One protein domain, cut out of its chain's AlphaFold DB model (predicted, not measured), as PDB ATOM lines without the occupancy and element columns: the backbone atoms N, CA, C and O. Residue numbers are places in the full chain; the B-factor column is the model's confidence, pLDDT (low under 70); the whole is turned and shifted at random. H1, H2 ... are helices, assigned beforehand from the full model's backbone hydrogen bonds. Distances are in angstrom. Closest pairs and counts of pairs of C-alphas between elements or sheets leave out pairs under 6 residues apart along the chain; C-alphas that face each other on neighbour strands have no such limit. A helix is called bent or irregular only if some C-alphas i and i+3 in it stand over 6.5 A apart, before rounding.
ATOM      1  N   GLU A  43     133.889 176.859 195.535       80.12
ATOM      2  CA  GLU A  43     134.455 177.363 196.790       80.12
ATOM      3  C   GLU A  43     133.381 177.785 197.798       80.12
ATOM      4  O   GLU A  43     133.489 177.451 198.977       80.12
ATOM      5  N   GLU A  44     132.314 178.449 197.354       83.56
ATOM      6  CA  GLU A  44     131.212 178.863 198.232       83.56
ATOM      7  C   GLU A  44     130.458 177.654 198.792       83.56
ATOM      8  O   GLU A  44     130.132 177.611 199.980       83.56
ATOM      9  N   ILE A  45     130.232 176.633 197.958       84.25
ATOM     10  CA  ILE A  45     129.620 175.364 198.383       84.25
ATOM     11  C   ILE A  45     130.494 174.687 199.444       84.25
ATOM     12  O   ILE A  45     129.989 174.205 200.463       84.25
ATOM     13  N   LYS A  46     131.814 174.693 199.242       84.81
ATOM     14  CA  LYS A  46     132.789 174.146 200.189       84.81
ATOM     15  C   LYS A  46     132.820 174.921 201.510       84.81
ATOM     16  O   LYS A  46     132.818 174.296 202.569       84.81
ATOM     17  N   TRP A  47     132.808 176.254 201.483       88.56
ATOM     18  CA  TRP A  47     132.759 177.072 202.701       88.56
ATOM     19  C   TRP A  47     131.455 176.887 203.467       88.56
ATOM     20  O   TRP A  47     131.484 176.778 204.690       88.56
ATOM     21  N   MET A  48     130.323 176.784 202.768       87.69
ATOM     22  CA  MET A  48     129.042 176.488 203.407       87.69
ATOM     23  C   MET A  48     129.034 175.110 204.065       87.69
ATOM     24  O   MET A  48     128.499 174.975 205.163       87.69
ATOM     25  N   ARG A  49     129.634 174.098 203.430       87.25
ATOM     26  CA  ARG A  49     129.762 172.758 204.013       87.25
ATOM     27  C   ARG A  49     130.613 172.783 205.281       87.25
ATOM     28  O   ARG A  49     130.137 172.334 206.315       87.25
ATOM     29  N   ILE A  50     131.792 173.406 205.227       89.12
ATOM     30  CA  ILE A  50     132.664 173.590 206.400       89.12
ATOM     31  C   ILE A  50     131.930 174.352 207.509       89.12
ATOM     32  O   ILE A  50     131.937 173.917 208.656       89.12
ATOM     33  N   GLY A  51     131.284 175.472 207.174       88.62
ATOM     34  CA  GLY A  51     130.561 176.307 208.131       88.62
ATOM     35  C   GLY A  51     129.428 175.556 208.824       88.62
ATOM     36  O   GLY A  51     129.332 175.610 210.046       88.62
ATOM     37  N   ARG A  52     128.626 174.791 208.067       90.00
ATOM     38  CA  ARG A  52     127.578 173.923 208.630       90.00
ATOM     39  C   ARG A  52     128.170 172.885 209.573       90.00
ATOM     40  O   ARG A  52     127.753 172.817 210.720       90.00
ATOM     41  N   THR A  53     129.197 172.162 209.129       88.88
ATOM     42  CA  THR A  53     129.855 171.154 209.964       88.88
ATOM     43  C   THR A  53     130.402 171.746 211.258       88.88
ATOM     44  O   THR A  53     130.248 171.128 212.300       88.88
ATOM     45  N   VAL A  54     130.996 172.945 211.235       87.31
ATOM     46  CA  VAL A  54     131.480 173.609 212.458       87.31
ATOM     47  C   VAL A  54     130.330 173.998 213.391       87.31
ATOM     48  O   VAL A  54     130.468 173.830 214.601       87.31
ATOM     49  N   CYS A  55     129.208 174.491 212.858       88.44
ATOM     50  CA  CYS A  55     128.015 174.798 213.654       88.44
ATOM     51  C   CYS A  55     127.387 173.551 214.294       88.44
ATOM     52  O   CYS A  55     126.836 173.655 215.387       88.44
ATOM     53  N   ASP A  56     127.496 172.397 213.634       88.62
ATOM     54  CA  ASP A  56     126.934 171.125 214.097       88.62
ATOM     55  C   ASP A  56     127.832 170.401 215.124       88.62
ATOM     56  O   ASP A  56     127.415 169.404 215.715       88.62
ATOM     57  N   ILE A  57     129.064 170.876 215.364       87.44
ATOM     58  CA  ILE A  57     129.948 170.295 216.385       87.44
ATOM     59  C   ILE A  57     129.408 170.623 217.781       87.44
ATOM     60  O   ILE A  57     129.431 171.766 218.240       87.44
ATOM     61  N   ASP A  58     129.009 169.579 218.505       86.44
ATOM     62  CA  ASP A  58     128.633 169.688 219.908       86.44
ATOM     63  C   ASP A  58     129.874 169.886 220.792       86.44
ATOM     64  O   ASP A  58     130.609 168.948 221.110       86.44
ATOM     65  N   SER A  59     130.091 171.127 221.231       80.56
ATOM     66  CA  SER A  59     131.192 171.480 222.137       80.56
ATOM     67  C   SER A  59     131.148 170.760 223.493       80.56
ATOM     68  O   SER A  59     132.175 170.686 224.173       80.56
ATOM     69  N   THR A  60     129.996 170.213 223.900       84.62
ATOM     70  CA  THR A  60     129.877 169.470 225.162       84.62
ATOM     71  C   THR A  60     130.471 168.064 225.075       84.62
ATOM     72  O   THR A  60     130.857 167.510 226.104       84.62
ATOM     73  N   SER A  61     130.646 167.538 223.857       82.06
ATOM     74  CA  SER A  61     131.292 166.247 223.597       82.06
ATOM     75  C   SER A  61     132.813 166.263 223.812       82.06
ATOM     76  O   SER A  61     133.442 165.205 223.883       82.06
ATOM     77  N   PHE A  62     133.428 167.446 223.919       88.44
ATOM     78  CA  PHE A  62     134.871 167.555 224.084       88.44
ATOM     79  C   PHE A  62     135.340 167.092 225.469       88.44
ATOM     80  O   PHE A  62     134.720 167.425 226.485       88.44
ATOM     81  N   PRO A  63     136.478 166.376 225.539       84.31
ATOM     82  CA  PRO A  63     137.037 165.918 226.801       84.31
ATOM     83  C   PRO A  63     137.364 167.101 227.723       84.31
ATOM     84  O   PRO A  63     137.991 168.092 227.332       84.31
ATOM     85  N   LYS A  64     136.933 166.982 228.983       82.00
ATOM     86  CA  LYS A  64     137.262 167.917 230.064       82.00
ATOM     87  C   LYS A  64     138.287 167.266 230.980       82.00
ATOM     88  O   LYS A  64     138.039 166.197 231.530       82.00
ATOM     89  N   VAL A  65     139.424 167.926 231.176       76.50
ATOM     90  CA  VAL A  65     140.474 167.451 232.084       76.50
ATOM     91  C   VAL A  65     140.380 168.201 233.408       76.50
ATOM     92  O   VAL A  65     140.437 169.428 233.439       76.50
ATOM     93  N   SER A  66     140.263 167.460 234.512       65.81
ATOM     94  CA  SER A  66     140.398 168.011 235.862       65.81
ATOM     95  C   SER A  66     141.882 168.093 236.215       65.81
ATOM     96  O   SER A  66     142.515 167.085 236.533       65.81
ATOM     97  N   THR A  67     142.472 169.285 236.114       61.34
ATOM     98  CA  THR A  67     143.893 169.470 236.430       61.34
ATOM     99  C   THR A  67     144.112 169.365 237.938       61.34
ATOM    100  O   THR A  67     143.603 170.186 238.707       61.34
ATOM    101  N   LYS A  68     144.922 168.402 238.388       61.19
ATOM    102  CA  LYS A  68     145.332 168.317 239.797       61.19
ATOM    103  C   LYS A  68     146.314 169.456 240.099       61.19
ATOM    104  O   LYS A  68     147.451 169.431 239.632       61.19
ATOM    105  N   LYS A  69     145.887 170.436 240.909       55.38
ATOM    106  CA  LYS A  69     146.593 171.704 241.220       55.38
ATOM    107  C   LYS A  69     148.061 171.546 241.676       55.38
ATOM    108  O   LYS A  69     148.826 172.500 241.595       55.38
ATOM    109  N   TYR A  70     148.466 170.354 242.122       56.09
ATOM    110  CA  TYR A  70     149.773 170.077 242.733       56.09
ATOM    111  C   TYR A  70     150.756 169.268 241.863       56.09
ATOM    112  O   TYR A  70     151.866 168.984 242.314       56.09
ATOM    113  N   ILE A  71     150.397 168.878 240.633       56.78
ATOM    114  CA  ILE A  71     151.283 168.066 239.778       56.78
ATOM    115  C   ILE A  71     152.050 168.957 238.797       56.78
ATOM    116  O   ILE A  71     151.485 169.783 238.087       56.78
ATOM    117  N   ARG A  72     153.368 168.739 238.720       49.38
ATOM    118  CA  ARG A  72     154.352 169.527 237.950       49.38
ATOM    119  C   ARG A  72     154.157 169.516 236.416       49.38
ATOM    120  O   ARG A  72     154.968 170.120 235.724       49.38
ATOM    121  N   ASN A  73     153.107 168.866 235.900       57.25
ATOM    122  CA  ASN A  73     152.896 168.570 234.476       57.25
ATOM    123  C   ASN A  73     151.478 168.910 233.955       57.25
ATOM    124  O   ASN A  73     151.093 168.408 232.901       57.25
ATOM    125  N   SER A  74     150.708 169.778 234.622       67.38
ATOM    126  CA  SER A  74     149.366 170.180 234.144       67.38
ATOM    127  C   SER A  74     149.360 170.706 232.697       67.38
ATOM    128  O   SER A  74     148.409 170.487 231.954       67.38
ATOM    129  N   GLY A  75     150.451 171.339 232.255       76.81
ATOM    130  CA  GLY A  75     150.597 171.817 230.878       76.81
ATOM    131  C   GLY A  75     150.674 170.709 229.818       76.81
ATOM    132  O   GLY A  75     150.223 170.919 228.695       76.81
ATOM    133  N   GLU A  76     151.212 169.528 230.144       79.69
ATOM    134  CA  GLU A  76     151.248 168.394 229.203       79.69
ATOM    135  C   GLU A  76     149.851 167.791 229.023       79.69
ATOM    136  O   GLU A  76     149.451 167.495 227.899       79.69
ATOM    137  N   GLU A  77     149.083 167.686 230.108       80.38
ATOM    138  CA  GLU A  77     147.694 167.211 230.087       80.38
ATOM    139  C   GLU A  77     146.790 168.150 229.278       80.38
ATOM    140  O   GLU A  77     146.047 167.695 228.410       80.38
ATOM    141  N   ILE A  78     146.917 169.467 229.484       84.88
ATOM    142  CA  ILE A  78     146.193 170.475 228.693       84.88
ATOM    143  C   ILE A  78     146.555 170.348 227.208       84.88
ATOM    144  O   ILE A  78     145.674 170.349 226.350       84.88
ATOM    145  N   MET A  79     147.840 170.184 226.889       86.44
ATOM    146  CA  MET A  79     148.307 170.048 225.506       86.44
ATOM    147  C   MET A  79     147.768 168.783 224.826       86.44
ATOM    148  O   MET A  79     147.403 168.830 223.650       86.44
ATOM    149  N   ARG A  80     147.682 167.665 225.557       86.62
ATOM    150  CA  ARG A  80     147.046 166.432 225.070       86.62
ATOM    151  C   ARG A  80     145.557 166.637 224.827       86.62
ATOM    152  O   ARG A  80     145.078 166.259 223.761       86.62
ATOM    153  N   ASN A  81     144.864 167.308 225.748       88.69
ATOM    154  CA  ASN A  81     143.446 167.617 225.599       88.69
ATOM    155  C   ASN A  81     143.176 168.459 224.347       88.69
ATOM    156  O   ASN A  81     142.326 168.111 223.535       88.69
ATOM    157  N   VAL A  82     143.954 169.527 224.134       90.31
ATOM    158  CA  VAL A  82     143.836 170.368 222.931       90.31
ATOM    159  C   VAL A  82     144.117 169.559 221.664       90.31
ATOM    160  O   VAL A  82     143.394 169.696 220.679       90.31
ATOM    161  N   SER A  83     145.118 168.674 221.686       90.50
ATOM    162  CA  SER A  83     145.400 167.796 220.546       90.50
ATOM    163  C   SER A  83     144.263 166.819 220.248       90.50
ATOM    164  O   SER A  83     144.030 166.514 219.077       90.50
ATOM    165  N   GLN A  84     143.574 166.325 221.277       90.19
ATOM    166  CA  GLN A  84     142.424 165.436 221.133       90.19
ATOM    167  C   GLN A  84     141.212 166.190 220.574       90.19
ATOM    168  O   GLN A  84     140.601 165.725 219.615       90.19
ATOM    169  N   VAL A  85     140.932 167.395 221.080       90.94
ATOM    170  CA  VAL A  85     139.878 168.275 220.545       90.94
ATOM    171  C   VAL A  85     140.138 168.616 219.075       90.94
ATOM    172  O   VAL A  85     139.245 168.480 218.242       90.94
ATOM    173  N   ALA A  86     141.375 168.972 218.716       91.19
ATOM    174  CA  ALA A  86     141.745 169.240 217.325       91.19
ATOM    175  C   ALA A  86     141.573 168.005 216.419       91.19
ATOM    176  O   ALA A  86     141.220 168.146 215.247       91.19
ATOM    177  N   ALA A  87     141.798 166.795 216.944       90.19
ATOM    178  CA  ALA A  87     141.553 165.551 216.217       90.19
ATOM    179  C   ALA A  87     140.051 165.279 216.018       90.19
ATOM    180  O   ALA A  87     139.657 164.950 214.902       90.19
ATOM    181  N   MET A  88     139.217 165.502 217.039       89.75
ATOM    182  CA  MET A  88     137.754 165.363 216.939       89.75
ATOM    183  C   MET A  88     137.149 166.364 215.943       89.75
ATOM    184  O   MET A  88     136.299 166.007 215.124       89.75
ATOM    185  N   MET A  89     137.627 167.613 215.952       89.88
ATOM    186  CA  MET A  89     137.220 168.620 214.966       89.88
ATOM    187  C   MET A  89     137.639 168.223 213.545       89.88
ATOM    188  O   MET A  89     136.867 168.380 212.601       89.88
ATOM    189  N   LYS A  90     138.851 167.676 213.380       92.31
ATOM    190  CA  LYS A  90     139.326 167.161 212.090       92.31
ATOM    191  C   LYS A  90     138.457 166.009 211.582       92.31
ATOM    192  O   LYS A  90     138.151 165.977 210.395       92.31
ATOM    193  N   GLU A  91     138.089 165.076 212.455       91.31
ATOM    194  CA  GLU A  91     137.232 163.937 212.117       91.31
ATOM    195  C   GLU A  91     135.842 164.399 211.672       91.31
ATOM    196  O   GLU A  91     135.370 163.977 210.618       91.31
ATOM    197  N   SER A  92     135.254 165.356 212.397       89.50
ATOM    198  CA  SER A  92     133.952 165.949 212.057       89.50
ATOM    199  C   SER A  92     133.962 166.619 210.676       89.50
ATOM    200  O   SER A  92     133.001 166.503 209.923       89.50
ATOM    201  N   LEU A  93     135.068 167.278 210.311       89.00
ATOM    202  CA  LEU A  93     135.259 167.940 209.013       89.00
ATOM    203  C   LEU A  93     135.574 166.983 207.848       89.00
ATOM    204  O   LEU A  93     135.562 167.411 206.692       89.00
ATOM    205  N   GLY A  94     135.893 165.713 208.108       88.69
ATOM    206  CA  GLY A  94     136.172 164.718 207.068       88.69
ATOM    207  C   GLY A  94     137.210 165.174 206.027       88.69
ATOM    208  O   GLY A  94     138.316 165.610 206.358       88.69
ATOM    209  N   SER A  95     136.863 165.071 204.739       87.50
ATOM    210  CA  SER A  95     137.741 165.478 203.630       87.50
ATOM    211  C   SER A  95     137.974 166.992 203.564       87.50
ATOM    212  O   SER A  95     139.037 167.428 203.104       87.50
ATOM    213  N   ASP A  96     137.046 167.798 204.085       89.38
ATOM    214  CA  ASP A  96     137.167 169.255 204.101       89.38
ATOM    215  C   ASP A  96     138.221 169.749 205.092       89.38
ATOM    216  O   ASP A  96     138.762 170.844 204.921       89.38
ATOM    217  N   ALA A  97     138.608 168.925 206.073       88.06
ATOM    218  CA  ALA A  97     139.666 169.265 207.019       88.06
ATOM    219  C   ALA A  97     140.991 169.623 206.322       88.06
ATOM    220  O   ALA A  97     141.736 170.469 206.818       88.06
ATOM    221  N   SER A  98     141.260 169.029 205.148       87.88
ATOM    222  CA  SER A  98     142.417 169.332 204.288       87.88
ATOM    223  C   SER A  98     142.525 170.812 203.901       87.88
ATOM    224  O   SER A  98     143.616 171.304 203.634       87.88
ATOM    225  N   SER A  99     141.397 171.520 203.909       86.50
ATOM    226  CA  SER A  99     141.270 172.923 203.511       86.50
ATOM    227  C   SER A  99     141.222 173.878 204.700       86.50
ATOM    228  O   SER A  99     140.917 175.056 204.544       86.50
ATOM    229  N   THR A 100     141.521 173.367 205.892       88.75
ATOM    230  CA  THR A 100     141.560 174.125 207.142       88.75
ATOM    231  C   THR A 100     142.923 173.958 207.813       88.75
ATOM    232  O   THR A 100     143.726 173.084 207.464       88.75
ATOM    233  N   PHE A 101     143.179 174.759 208.846       88.44
ATOM    234  CA  PHE A 101     144.378 174.613 209.670       88.44
ATOM    235  C   PHE A 101     144.412 173.282 210.455       88.44
ATOM    236  O   PHE A 101     145.479 172.877 210.914       88.44
ATOM    237  N   LEU A 102     143.277 172.572 210.565       91.19
ATOM    238  CA  LEU A 102     143.155 171.260 211.214       91.19
ATOM    239  C   LEU A 102     143.666 170.103 210.343       91.19
ATOM    240  O   LEU A 102     143.774 168.977 210.826       91.19
ATOM    241  N   SER A 103     144.040 170.358 209.083       90.00
ATOM    242  CA  SER A 103     144.647 169.362 208.184       90.00
ATOM    243  C   SER A 103     145.815 168.611 208.842       90.00
ATOM    244  O   SER A 103     145.930 167.385 208.715       90.00
ATOM    245  N   ASN A 104     146.626 169.315 209.638       91.38
ATOM    246  CA  ASN A 104     147.678 168.752 210.475       91.38
ATOM    247  C   ASN A 104     147.410 169.065 211.954       91.38
ATOM    248  O   ASN A 104     147.699 170.162 212.424       91.38
ATOM    249  N   THR A 105     146.917 168.075 212.701       89.62
ATOM    250  CA  THR A 105     146.544 168.216 214.120       89.62
ATOM    251  C   THR A 105     147.709 168.656 215.007       89.62
ATOM    252  O   THR A 105     147.501 169.410 215.951       89.62
ATOM    253  N   VAL A 106     148.947 168.266 214.687       90.06
ATOM    254  CA  VAL A 106     150.146 168.680 215.435       90.06
ATOM    255  C   VAL A 106     150.436 170.167 215.226       90.06
ATOM    256  O   VAL A 106     150.748 170.871 216.185       90.06
ATOM    257  N   LEU A 107     150.330 170.657 213.987       91.75
ATOM    258  CA  LEU A 107     150.489 172.085 213.688       91.75
ATOM    259  C   LEU A 107     149.325 172.908 214.244       91.75
ATOM    260  O   LEU A 107     149.564 173.954 214.836       91.75
ATOM    261  N   ALA A 108     148.094 172.405 214.138       91.94
ATOM    262  CA  ALA A 108     146.928 173.036 214.745       91.94
ATOM    263  C   ALA A 108     147.101 173.182 216.261       91.94
ATOM    264  O   ALA A 108     146.977 174.280 216.786       91.94
ATOM    265  N   THR A 109     147.492 172.109 216.952       92.69
ATOM    266  CA  THR A 109     147.766 172.131 218.401       92.69
ATOM    267  C   THR A 109     148.906 173.089 218.740       92.69
ATOM    268  O   THR A 109     148.832 173.819 219.723       92.69
ATOM    269  N   SER A 110     149.960 173.124 217.918       93.50
ATOM    270  CA  SER A 110     151.080 174.058 218.071       93.50
ATOM    271  C   SER A 110     150.617 175.516 218.001       93.50
ATOM    272  O   SER A 110     151.002 176.311 218.857       93.50
ATOM    273  N   HIS A 111     149.762 175.850 217.030       92.56
ATOM    274  CA  HIS A 111     149.227 177.199 216.852       92.56
ATOM    275  C   HIS A 111     148.197 177.568 217.927       92.56
ATOM    276  O   HIS A 111     148.282 178.663 218.470       92.56
ATOM    277  N   ILE A 112     147.284 176.657 218.287       91.94
ATOM    278  CA  ILE A 112     146.273 176.882 219.334       91.94
ATOM    279  C   ILE A 112     146.945 177.099 220.697       91.94
ATOM    280  O   ILE A 112     146.584 178.019 221.423       91.94
ATOM    281  N   CYS A 113     147.937 176.274 221.047       89.50
ATOM    282  CA  CYS A 113     148.620 176.368 222.339       89.50
ATOM    283  C   CYS A 113     149.741 177.420 222.374       89.50
ATOM    284  O   CYS A 113     150.279 177.676 223.449       89.50
ATOM    285  N   GLY A 114     150.163 177.975 221.230       90.50
ATOM    286  CA  GLY A 114     151.315 178.884 221.149       90.50
ATOM    287  C   GLY A 114     152.662 178.223 221.482       90.50
ATOM    288  O   GLY A 114     153.570 178.869 222.001       90.50
ATOM    289  N   ILE A 115     152.808 176.919 221.223       89.25
ATOM    290  CA  ILE A 115     153.980 176.114 221.611       89.25
ATOM    291  C   ILE A 115     154.639 175.534 220.364       89.25
ATOM    292  O   ILE A 115     153.958 175.087 219.449       89.25
ATOM    293  N   GLY A 116     155.973 175.473 220.326       90.94
ATOM    294  CA  GLY A 116     156.705 174.938 219.173       90.94
ATOM    295  C   GLY A 116     156.323 173.492 218.809       90.94
ATOM    296  O   GLY A 116     156.220 172.625 219.678       90.94
ATOM    297  N   ARG A 117     156.199 173.211 217.503       90.50
ATOM    298  CA  ARG A 117     155.801 171.906 216.931       90.50
ATOM    299  C   ARG A 117     156.515 170.700 217.553       90.50
ATOM    300  O   ARG A 117     155.882 169.693 217.855       90.50
ATOM    301  N   ASN A 118     157.828 170.791 217.766       86.50
ATOM    302  CA  ASN A 118     158.619 169.689 218.330       86.50
ATOM    303  C   ASN A 118     158.237 169.365 219.781       86.50
ATOM    304  O   ASN A 118     158.323 168.212 220.198       86.50
ATOM    305  N   THR A 119     157.804 170.365 220.549       84.44
ATOM    306  CA  THR A 119     157.338 170.176 221.925       84.44
ATOM    307  C   THR A 119     156.003 169.435 221.944       84.44
ATOM    308  O   THR A 119     155.855 168.515 222.745       84.44
ATOM    309  N   VAL A 120     155.092 169.759 221.017       86.31
ATOM    310  CA  VAL A 120     153.828 169.026 220.823       86.31
ATOM    311  C   VAL A 120     154.118 167.560 220.495       86.31
ATOM    312  O   VAL A 120     153.729 166.670 221.241       86.31
ATOM    313  N   ILE A 121     154.932 167.291 219.467       84.94
ATOM    314  CA  ILE A 121     155.302 165.914 219.074       84.94
ATOM    315  C   ILE A 121     155.903 165.120 220.243       84.94
ATOM    316  O   ILE A 121     155.642 163.926 220.392       84.94
ATOM    317  N   ARG A 122     156.725 165.764 221.078       80.81
ATOM    318  CA  ARG A 122     157.390 165.096 222.199       80.81
ATOM    319  C   ARG A 122     156.424 164.718 223.324       80.81
ATOM    320  O   ARG A 122     156.622 163.661 223.922       80.81
ATOM    321  N   ASN A 123     155.433 165.564 223.605       78.06
ATOM    322  CA  ASN A 123     154.636 165.505 224.834       78.06
ATOM    323  C   ASN A 123     153.197 164.985 224.624       78.06
ATOM    324  O   ASN A 123     152.573 164.528 225.584       78.06
ATOM    325  N   THR A 124     152.677 165.013 223.392       78.12
ATOM    326  CA  THR A 124     151.330 164.519 223.059       78.12
ATOM    327  C   THR A 124     151.163 162.994 223.160       78.12
ATOM    328  O   THR A 124     150.109 162.576 223.632       78.12
ATOM    329  N   PRO A 125     152.132 162.137 222.770       77.31
ATOM    330  CA  PRO A 125     151.962 160.693 222.912       77.31
ATOM    331  C   PRO A 125     151.834 160.302 224.383       77.31
ATOM    332  O   PRO A 125     152.686 160.673 225.200       77.31
TER     333      PRO A 125
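What this domain is: This is residues 43 to 125 of the 454 residues of an uncharacterized protein of Caenorhabditis nigoni (UniProt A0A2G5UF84). One long helix, H2, makes the spine of an elongated model: H1 slants past its kinked last part, the short helices H3 and H4 pack on one side of it, and the long link from H1 runs back along the other side to reach its first residue. Residues 68 to 73 of that link stick out past the beginning of H2. The printed part has 83 residues with four named helices, in the order H1, H2, H3, H4, and no named strand; its class is all helix. It is only just loose, close to compact, with a radius of gyration of the C-alphas of 14.3 A, and it spans 48 by 28 by 18 A.

How they stand to each other: Start at H1, residues 43 to 55, and look from it to H2, residues 74 to 99, the hub, which touches the three other helices. H1 and H2 form a helical hairpin, opposite ways at a steep tilt of 40 degrees. H2 touches H1 with residues 92 to 96 alone; the closest C-alphas are those of Thr 53 and Leu 93, 6.4 A apart. H2 has a kink of 108 degrees near residue 93 and is irregular, with C-alphas 92 and 95 being 9.3 A apart, and its line is a rough one. Next find H3, residues 105 to 113, which touches residues 79 to 90 of H2 alone, at a steep tilt of 53 degrees, opposite ways; the closest C-alphas, those of Ser 83 and Thr 109, are 5.4 A apart. H4, residues 117 to 123, touches H3 about perpendicular, at 84 degrees, and the closest C-alphas are those of Ser 110 and Arg 117, 5.3 A apart. H4 also touches residues 76 to 80 of H2 alone, with the C-alphas of Glu 76 and Asn 123 closest at 6.2 A. H1 is apart from H3 and H4. In the backbones of H1, H3 and H4 every O i to N i+4 pair is within hydrogen-bond range; in H2, 18 of 22 are.

Where its parts are: Find C-alpha 43 at (134.455, 177.363, 196.790); from there H1 runs 18.2 A to C-alpha 55. H2 begins at C-alpha 74, at (149.366, 170.180, 234.144), and covers 31.8 A to C-alpha 99. H3 measures 11.8 A and H4 10.2 A, the latter ending at C-alpha 123, (154.636, 165.505, 224.834).

The domain as a whole: The two C-alphas farthest apart, those of Glu 44 and Tyr 70, are 49.0 A apart. The printed part has no cut. The link from H1 to H2, 18 residues, is long; the links from H2 to H3 and from H3 to H4 are tight. Look at residues 66 to 74 for pLDDT under 70; the mean of the printed part is 84.2.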